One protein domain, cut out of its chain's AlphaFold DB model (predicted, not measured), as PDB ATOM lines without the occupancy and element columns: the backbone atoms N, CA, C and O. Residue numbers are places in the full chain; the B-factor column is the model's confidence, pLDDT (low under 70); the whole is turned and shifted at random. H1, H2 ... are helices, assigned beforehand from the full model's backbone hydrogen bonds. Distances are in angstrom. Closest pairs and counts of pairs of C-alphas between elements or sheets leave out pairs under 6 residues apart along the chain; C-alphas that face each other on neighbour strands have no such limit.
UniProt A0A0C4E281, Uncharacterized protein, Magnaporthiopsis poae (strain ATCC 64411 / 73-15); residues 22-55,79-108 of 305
ATOM      1  N   GLY A  22      29.301  34.792  14.928       54.50
ATOM      2  CA  GLY A  22      28.057  34.369  14.291       54.50
ATOM      3  C   GLY A  22      27.251  33.499  15.258       54.50
ATOM      4  O   GLY A  22      27.824  32.647  15.936       54.50
ATOM      5  N   VAL A  23      25.931  33.700  15.311       61.00
ATOM      6  CA  VAL A  23      25.002  33.039  16.255       61.00
ATOM      7  C   VAL A  23      25.197  31.509  16.313       61.00
ATOM      8  O   VAL A  23      24.899  30.875  17.321       61.00
ATOM      9  N   GLY A  24      25.733  30.898  15.250       68.06
ATOM     10  CA  GLY A  24      26.091  29.478  15.210       68.06
ATOM     11  C   GLY A  24      27.302  29.073  16.067       68.06
ATOM     12  O   GLY A  24      27.257  28.012  16.684       68.06
ATOM     13  N   GLN A  25      28.364  29.884  16.141       62.97
ATOM     14  CA  GLN A  25      29.551  29.564  16.953       62.97
ATOM     15  C   GLN A  25      29.302  29.793  18.442       62.97
ATOM     16  O   GLN A  25      29.718  28.978  19.263       62.97
ATOM     17  N   GLU A  26      28.559  30.846  18.781       65.56
ATOM     18  CA  GLU A  26      28.158  31.102  20.162       65.56
ATOM     19  C   GLU A  26      27.323  29.931  20.703       65.56
ATOM     20  O   GLU A  26      27.631  29.387  21.761       65.56
ATOM     21  N   LYS A  27      26.347  29.440  19.925       72.12
ATOM     22  CA  LYS A  27      25.546  28.266  20.306       72.12
ATOM     23  C   LYS A  27      26.389  27.017  20.563       72.12
ATOM     24  O   LYS A  27      26.134  26.344  21.556       72.12
ATOM     25  N   ARG A  28      27.389  26.721  19.720       71.19
ATOM     26  CA  ARG A  28      28.261  25.545  19.909       71.19
ATOM     27  C   ARG A  28      29.059  25.625  21.211       71.19
ATOM     28  O   ARG A  28      29.080  24.657  21.966       71.19
ATOM     29  N   CYS A  29      29.619  26.795  21.518       74.38
ATOM     30  CA  CYS A  29      30.369  27.005  22.754       74.38
ATOM     31  C   CYS A  29      29.494  26.794  24.002       74.38
ATOM     32  O   CYS A  29      29.906  26.116  24.941       74.38
ATOM     33  N   TRP A  30      28.264  27.319  24.008       76.75
ATOM     34  CA  TRP A  30      27.336  27.115  25.126       76.75
ATOM     35  C   TRP A  30      26.867  25.659  25.246       76.75
ATOM     36  O   TRP A  30      26.679  25.174  26.359       76.75
ATOM     37  N   THR A  31      26.702  24.940  24.129       78.38
ATOM     38  CA  THR A  31      26.324  23.519  24.169       78.38
ATOM     39  C   THR A  31      27.448  22.623  24.675       78.38
ATOM     40  O   THR A  31      27.184  21.735  25.481       78.38
ATOM     41  N   GLU A  32      28.694  22.870  24.266       77.12
ATOM     42  CA  GLU A  32      29.856  22.132  24.778       77.12
ATOM     43  C   GLU A  32      30.035  22.396  26.274       77.12
ATOM     44  O   GLU A  32      30.240  21.469  27.059       77.12
ATOM     45  N   ALA A  33      29.833  23.647  26.688       75.25
ATOM     46  CA  ALA A  33      29.858  24.019  28.088       75.25
ATOM     47  C   ALA A  33      28.795  23.302  28.921       75.25
ATOM     48  O   ALA A  33      29.097  22.715  29.964       75.25
ATOM     49  N   ALA A  34      27.556  23.309  28.437       78.81
ATOM     50  CA  ALA A  34      26.452  22.623  29.088       78.81
ATOM     51  C   ALA A  34      26.690  21.104  29.163       78.81
ATOM     52  O   ALA A  34      26.392  20.500  30.192       78.81
ATOM     53  N   ALA A  35      27.268  20.496  28.123       79.81
ATOM     54  CA  ALA A  35      27.590  19.071  28.105       79.81
ATOM     55  C   ALA A  35      28.631  18.699  29.173       79.81
ATOM     56  O   ALA A  35      28.438  17.724  29.899       79.81
ATOM     57  N   VAL A  36      29.692  19.499  29.334       79.50
ATOM     58  CA  VAL A  36      30.704  19.275  30.384       79.50
ATOM     59  C   VAL A  36      30.077  19.373  31.775       79.50
ATOM     60  O   VAL A  36      30.281  18.488  32.607       79.50
ATOM     61  N   VAL A  37      29.263  20.402  32.026       78.94
ATOM     62  CA  VAL A  37      28.556  20.557  33.310       78.94
ATOM     63  C   VAL A  37      27.622  19.371  33.569       78.94
ATOM     64  O   VAL A  37      27.588  18.848  34.685       78.94
ATOM     65  N   PHE A  38      26.901  18.911  32.545       81.44
ATOM     66  CA  PHE A  38      26.006  17.763  32.646       81.44
ATOM     67  C   PHE A  38      26.759  16.474  32.999       81.44
ATOM     68  O   PHE A  38      26.354  15.776  33.927       81.44
ATOM     69  N   ILE A  39      27.887  16.192  32.339       82.56
ATOM     70  CA  ILE A  39      28.727  15.019  32.635       82.56
ATOM     71  C   ILE A  39      29.229  15.062  34.084       82.56
ATOM     72  O   ILE A  39      29.156  14.055  34.789       82.56
ATOM     73  N   VAL A  40      29.680  16.227  34.563       80.38
ATOM     74  CA  VAL A  40      30.123  16.390  35.958       80.38
ATOM     75  C   VAL A  40      28.977  16.115  36.937       80.38
ATOM     76  O   VAL A  40      29.180  15.411  37.925       80.38
ATOM     77  N   MET A  41      27.768  16.615  36.667       80.38
ATOM     78  CA  MET A  41      26.591  16.323  37.498       80.38
ATOM     79  C   MET A  41      26.232  14.833  37.492       80.38
ATOM     80  O   MET A  41      25.902  14.281  38.541       80.38
ATOM     81  N   LEU A  42      26.339  14.168  36.341       84.06
ATOM     82  CA  LEU A  42      26.021  12.749  36.189       84.06
ATOM     83  C   LEU A  42      27.025  11.860  36.934       84.06
ATOM     84  O   LEU A  42      26.625  10.916  37.611       84.06
ATOM     85  N   LEU A  43      28.314  12.213  36.897       82.00
ATOM     86  CA  LEU A  43      29.355  11.551  37.690       82.00
ATOM     87  C   LEU A  43      29.118  11.721  39.193       82.00
ATOM     88  O   LEU A  43      29.226  10.755  39.943       82.00
ATOM     89  N   LEU A  44      28.750  12.925  39.639       81.19
ATOM     90  CA  LEU A  44      28.419  13.176  41.044       81.19
ATOM     91  C   LEU A  44      27.200  12.370  41.497       81.19
ATOM     92  O   LEU A  44      27.213  11.818  42.596       81.19
ATOM     93  N   LEU A  45      26.172  12.275  40.651       84.88
ATOM     94  CA  LEU A  45      24.991  11.463  40.927       84.88
ATOM     95  C   LEU A  45      25.349   9.977  41.010       84.88
ATOM     96  O   LEU A  45      24.918   9.303  41.936       84.88
ATOM     97  N   LEU A  46      26.166   9.469  40.086       83.31
ATOM     98  CA  LEU A  46      26.587   8.070  40.083       83.31
ATOM     99  C   LEU A  46      27.406   7.728  41.336       83.31
ATOM    100  O   LEU A  46      27.174   6.695  41.958       83.31
ATOM    101  N   LEU A  47      28.293   8.629  41.763       79.94
ATOM    102  CA  LEU A  47      29.032   8.491  43.018       79.94
ATOM    103  C   LEU A  47      28.114   8.529  44.244       79.94
ATOM    104  O   LEU A  47      28.300   7.740  45.169       79.94
ATOM    105  N   PHE A  48      27.099   9.393  44.237       82.56
ATOM    106  CA  PHE A  48      26.081   9.415  45.283       82.56
ATOM    107  C   PHE A  48      25.269   8.114  45.316       82.56
ATOM    108  O   PHE A  48      25.067   7.554  46.389       82.56
ATOM    109  N   CYS A  49      24.858   7.586  44.162       85.06
ATOM    110  CA  CYS A  49      24.141   6.314  44.065       85.06
ATOM    111  C   CYS A  49      24.995   5.141  44.557       85.06
ATOM    112  O   CYS A  49      24.498   4.313  45.313       85.06
ATOM    113  N   LEU A  50      26.279   5.087  44.190       79.56
ATOM    114  CA  LEU A  50      27.212   4.075  44.699       79.56
ATOM    115  C   LEU A  50      27.396   4.181  46.218       79.56
ATOM    116  O   LEU A  50      27.551   3.164  46.889       79.56
ATOM    117  N   PHE A  51      27.352   5.397  46.766       74.19
ATOM    118  CA  PHE A  51      27.398   5.613  48.208       74.19
ATOM    119  C   PHE A  51      26.101   5.179  48.902       74.19
ATOM    120  O   PHE A  51      26.157   4.488  49.915       74.19
ATOM    121  N   ALA A  52      24.943   5.539  48.349       79.81
ATOM    122  CA  ALA A  52      23.635   5.194  48.902       79.81
ATOM    123  C   ALA A  52      23.341   3.687  48.815       79.81
ATOM    124  O   ALA A  52      22.742   3.124  49.726       79.81
ATOM    125  N   ALA A  53      23.792   3.028  47.745       77.75
ATOM    126  CA  ALA A  53      23.672   1.584  47.562       77.75
ATOM    127  C   ALA A  53      24.691   0.788  48.389       77.75
ATOM    128  O   ALA A  53      24.650  -0.444  48.391       77.75
ATOM    129  N   ARG A  54      25.625   1.461  49.073       70.56
ATOM    130  CA  ARG A  54      26.629   0.781  49.876       70.56
ATOM    131  C   ARG A  54      25.956   0.158  51.103       70.56
ATOM    132  O   ARG A  54      25.432   0.897  51.937       70.56
ATOM    133  N   PRO A  55      25.980  -1.179  51.245       66.00
ATOM    134  CA  PRO A  55      25.369  -1.837  52.386       66.00
ATOM    135  C   PRO A  55      26.067  -1.360  53.658       66.00
ATOM    136  O   PRO A  55      27.287  -1.471  53.798       66.00
ATOM    137  N   LEU A  79      37.007   7.938  50.556       62.53
ATOM    138  CA  LEU A  79      35.792   8.764  50.485       62.53
ATOM    139  C   LEU A  79      36.068  10.243  50.741       62.53
ATOM    140  O   LEU A  79      35.568  11.090  50.005       62.53
ATOM    141  N   HIS A  80      36.870  10.573  51.754       64.06
ATOM    142  CA  HIS A  80      37.263  11.962  51.988       64.06
ATOM    143  C   HIS A  80      38.177  12.489  50.885       64.06
ATOM    144  O   HIS A  80      37.961  13.604  50.413       64.06
ATOM    145  N   SER A  81      39.123  11.676  50.409       74.50
ATOM    146  CA  SER A  81      39.973  12.032  49.269       74.50
ATOM    147  C   SER A  81      39.153  12.256  47.992       74.50
ATOM    148  O   SER A  81      39.361  13.244  47.293       74.50
ATOM    149  N   LEU A  82      38.147  11.415  47.736       73.62
ATOM    150  CA  LEU A  82      37.251  11.531  46.587       73.62
ATOM    151  C   LEU A  82      36.338  12.760  46.699       73.62
ATOM    152  O   LEU A  82      36.209  13.510  45.736       73.62
ATOM    153  N   CYS A  83      35.750  13.025  47.870       70.56
ATOM    154  CA  CYS A  83      34.957  14.239  48.099       70.56
ATOM    155  C   CYS A  83      35.803  15.508  47.930       70.56
ATOM    156  O   CYS A  83      35.352  16.468  47.300       70.56
ATOM    157  N   LEU A  84      37.038  15.506  48.440       74.19
ATOM    158  CA  LEU A  84      37.981  16.609  48.265       74.19
ATOM    159  C   LEU A  84      38.320  16.797  46.778       74.19
ATOM    160  O   LEU A  84      38.223  17.912  46.266       74.19
ATOM    161  N   ALA A  85      38.628  15.711  46.063       80.44
ATOM    162  CA  ALA A  85      38.942  15.739  44.636       80.44
ATOM    163  C   ALA A  85      37.772  16.273  43.793       80.44
ATOM    164  O   ALA A  85      37.980  17.112  42.920       80.44
ATOM    165  N   LEU A  86      36.534  15.867  44.085       74.81
ATOM    166  CA  LEU A  86      35.336  16.359  43.388       74.81
ATOM    167  C   LEU A  86      35.034  17.827  43.698       74.81
ATOM    168  O   LEU A  86      34.582  18.566  42.821       74.81
ATOM    169  N   SER A  87      35.292  18.259  44.931       71.44
ATOM    170  CA  SER A  87      35.154  19.661  45.336       71.44
ATOM    171  C   SER A  87      36.145  20.541  44.574       71.44
ATOM    172  O   SER A  87      35.758  21.563  44.006       71.44
ATOM    173  N   LEU A  88      37.400  20.098  44.483       77.25
ATOM    174  CA  LEU A  88      38.441  20.776  43.712       77.25
ATOM    175  C   LEU A  88      38.141  20.761  42.209       77.25
ATOM    176  O   LEU A  88      38.322  21.781  41.549       77.25
ATOM    177  N   LEU A  89      37.606  19.658  41.677       80.12
ATOM    178  CA  LEU A  89      37.197  19.560  40.275       80.12
ATOM    179  C   LEU A  89      36.088  20.571  39.944       80.12
ATOM    180  O   LEU A  89      36.172  21.255  38.927       80.12
ATOM    181  N   LYS A  90      35.081  20.731  40.816       76.81
ATOM    182  CA  LYS A  90      34.022  21.743  40.639       76.81
ATOM    183  C   LYS A  90      34.588  23.161  40.573       76.81
ATOM    184  O   LYS A  90      34.207  23.927  39.689       76.81
ATOM    185  N   VAL A  91      35.497  23.500  41.489       74.62
ATOM    186  CA  VAL A  91      36.144  24.823  41.517       74.62
ATOM    187  C   VAL A  91      37.015  25.020  40.274       74.62
ATOM    188  O   VAL A  91      36.931  26.065  39.633       74.62
ATOM    189  N   GLY A  92      37.780  24.000  39.875       82.56
ATOM    190  CA  GLY A  92      38.615  24.025  38.674       82.56
ATOM    191  C   GLY A  92      37.810  24.258  37.396       82.56
ATOM    192  O   GLY A  92      38.180  25.111  36.592       82.56
ATOM    193  N   VAL A  93      36.668  23.581  37.237       78.62
ATOM    194  CA  VAL A  93      35.775  23.768  36.081       78.62
ATOM    195  C   VAL A  93      35.169  25.176  36.075       78.62
ATOM    196  O   VAL A  93      35.168  25.830  35.034       78.62
ATOM    197  N   ALA A  94      34.725  25.699  37.222       71.12
ATOM    198  CA  ALA A  94      34.204  27.068  37.313       71.12
ATOM    199  C   ALA A  94      35.279  28.132  36.994       71.12
ATOM    200  O   ALA A  94      35.023  29.105  36.273       71.12
ATOM    201  N   CYS A  95      36.506  27.934  37.479       74.00
ATOM    202  CA  CYS A  95      37.645  28.791  37.153       74.00
ATOM    203  C   CYS A  95      38.034  28.701  35.671       74.00
ATOM    204  O   CYS A  95      38.309  29.728  35.054       74.00
ATOM    205  N   ALA A  96      38.008  27.509  35.073       73.81
ATOM    206  CA  ALA A  96      38.278  27.330  33.649       73.81
ATOM    207  C   ALA A  96      37.223  28.033  32.781       73.81
ATOM    208  O   ALA A  96      37.584  28.709  31.818       73.81
ATOM    209  N   PHE A  97      35.941  27.969  33.160       70.06
ATOM    210  CA  PHE A  97      34.865  28.681  32.464       70.06
ATOM    211  C   PHE A  97      35.035  30.195  32.505       70.06
ATOM    212  O   PHE A  97      34.991  30.858  31.471       70.06
ATOM    213  N   THR A  98      35.299  30.746  33.689       70.12
ATOM    214  CA  THR A  98      35.525  32.190  33.841       70.12
ATOM    215  C   THR A  98      36.808  32.655  33.143       70.12
ATOM    216  O   THR A  98      36.858  33.768  32.617       70.12
ATOM    217  N   ALA A  99      37.846  31.815  33.082       64.50
ATOM    218  CA  ALA A  99      39.060  32.095  32.318       64.50
ATOM    219  C   ALA A  99      38.812  32.063  30.801       64.50
ATOM    220  O   ALA A  99      39.268  32.966  30.097       64.50
ATOM    221  N   ALA A 100      38.057  31.079  30.307       59.50
ATOM    222  CA  ALA A 100      37.678  30.969  28.900       59.50
ATOM    223  C   ALA A 100      36.821  32.162  28.451       59.50
ATOM    224  O   ALA A 100      37.100  32.771  27.418       59.50
ATOM    225  N   GLU A 101      35.855  32.578  29.273       62.31
ATOM    226  CA  GLU A 101      35.031  33.764  29.019       62.31
ATOM    227  C   GLU A 101      35.889  35.043  28.943       62.31
ATOM    228  O   GLU A 101      35.746  35.863  28.028       62.31
ATOM    229  N   ARG A 102      36.867  35.186  29.850       60.28
ATOM    230  CA  ARG A 102      37.836  36.298  29.824       60.28
ATOM    231  C   ARG A 102      38.754  36.262  28.602       60.28
ATOM    232  O   ARG A 102      39.116  37.330  28.106       60.28
ATOM    233  N   ALA A 103      39.146  35.080  28.132       52.53
ATOM    234  CA  ALA A 103      39.986  34.920  26.946       52.53
ATOM    235  C   ALA A 103      39.222  35.292  25.665       52.53
ATOM    236  O   ALA A 103      39.727  36.079  24.866       52.53
ATOM    237  N   MET A 104      37.972  34.835  25.525       52.97
ATOM    238  CA  MET A 104      37.110  35.187  24.387       52.97
ATOM    239  C   MET A 104      36.792  36.685  24.334       52.97
ATOM    240  O   MET A 104      36.718  37.269  23.253       52.97
ATOM    241  N   CYS A 105      36.681  37.347  25.488       53.72
ATOM    242  CA  CYS A 105      36.497  38.797  25.545       53.72
ATOM    243  C   CYS A 105      37.752  39.602  25.156       53.72
ATOM    244  O   CYS A 105      37.634  40.795  24.872       53.72
ATOM    245  N   LYS A 106      38.950  38.996  25.153       47.94
ATOM    246  CA  LYS A 106      40.214  39.688  24.840       47.94
ATOM    247  C   LYS A 106      40.598  39.642  23.365       47.94
ATOM    248  O   LYS A 106      41.374  40.485  22.922       47.94
ATOM    249  N   THR A 107      40.052  38.719  22.584       43.09
ATOM    250  CA  THR A 107      40.396  38.586  21.166       43.09
ATOM    251  C   THR A 107      39.416  39.357  20.289       43.09
ATOM    252  O   THR A 107      38.548  38.784  19.633       43.09
ATOM    253  N   LYS A 108      39.577  40.681  20.233       46.34
ATOM    254  CA  LYS A 108      39.291  41.409  18.993       46.34
ATOM    255  C   LYS A 108      40.551  42.141  18.553       46.34
ATOM    256  O   LYS A 108      41.131  42.848  19.377       46.34
TER     257      LYS A 108
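What this domain is: This is residues 22 to 55 and 79 to 108 of the 305 residues of an uncharacterized protein of Magnaporthiopsis poae (strain ATCC 64411 / 73-15) (UniProt A0A0C4E281). Two long, nearly straight helices, H1 and then H2, lie side by side as a loose pair of rods running opposite ways, with a gap between them and the stretch that joins them not printed. The printed part has 64 residues, is all helix with no named strand, and is only just loose, close to extended, with a radius of gyration of the C-alphas of 15.8 A. Its C-alphas span 55 by 21 by 7 A, a rod.

How they stand to each other: H1, residues 23 to 52, and H2, residues 79 to 104, are close but not clearly touching; their closest C-alphas, those of Leu 44 and Leu 86, are 8.0 A apart. They run opposite ways at a shallow tilt of 6 degrees. In H1 and H2 every O i to N i+4 pair is within hydrogen-bond range.

Where its parts are: H1 begins at C-alpha 23 (25.002, 33.039, 16.255) and measures 42.9 A. H2 measures 37.2 A and ends at C-alpha 104 (37.110, 35.187, 24.387).

The domain as a whole: Residues 56 to 78 are not printed; C-alphas 55 and 79 are 15.0 A apart across the cut. Residues 22 to 32 and 98 to 108 stand free. Confidence is under 70 at residues 22 to 26, 55, 79 to 80 and 99 to 108.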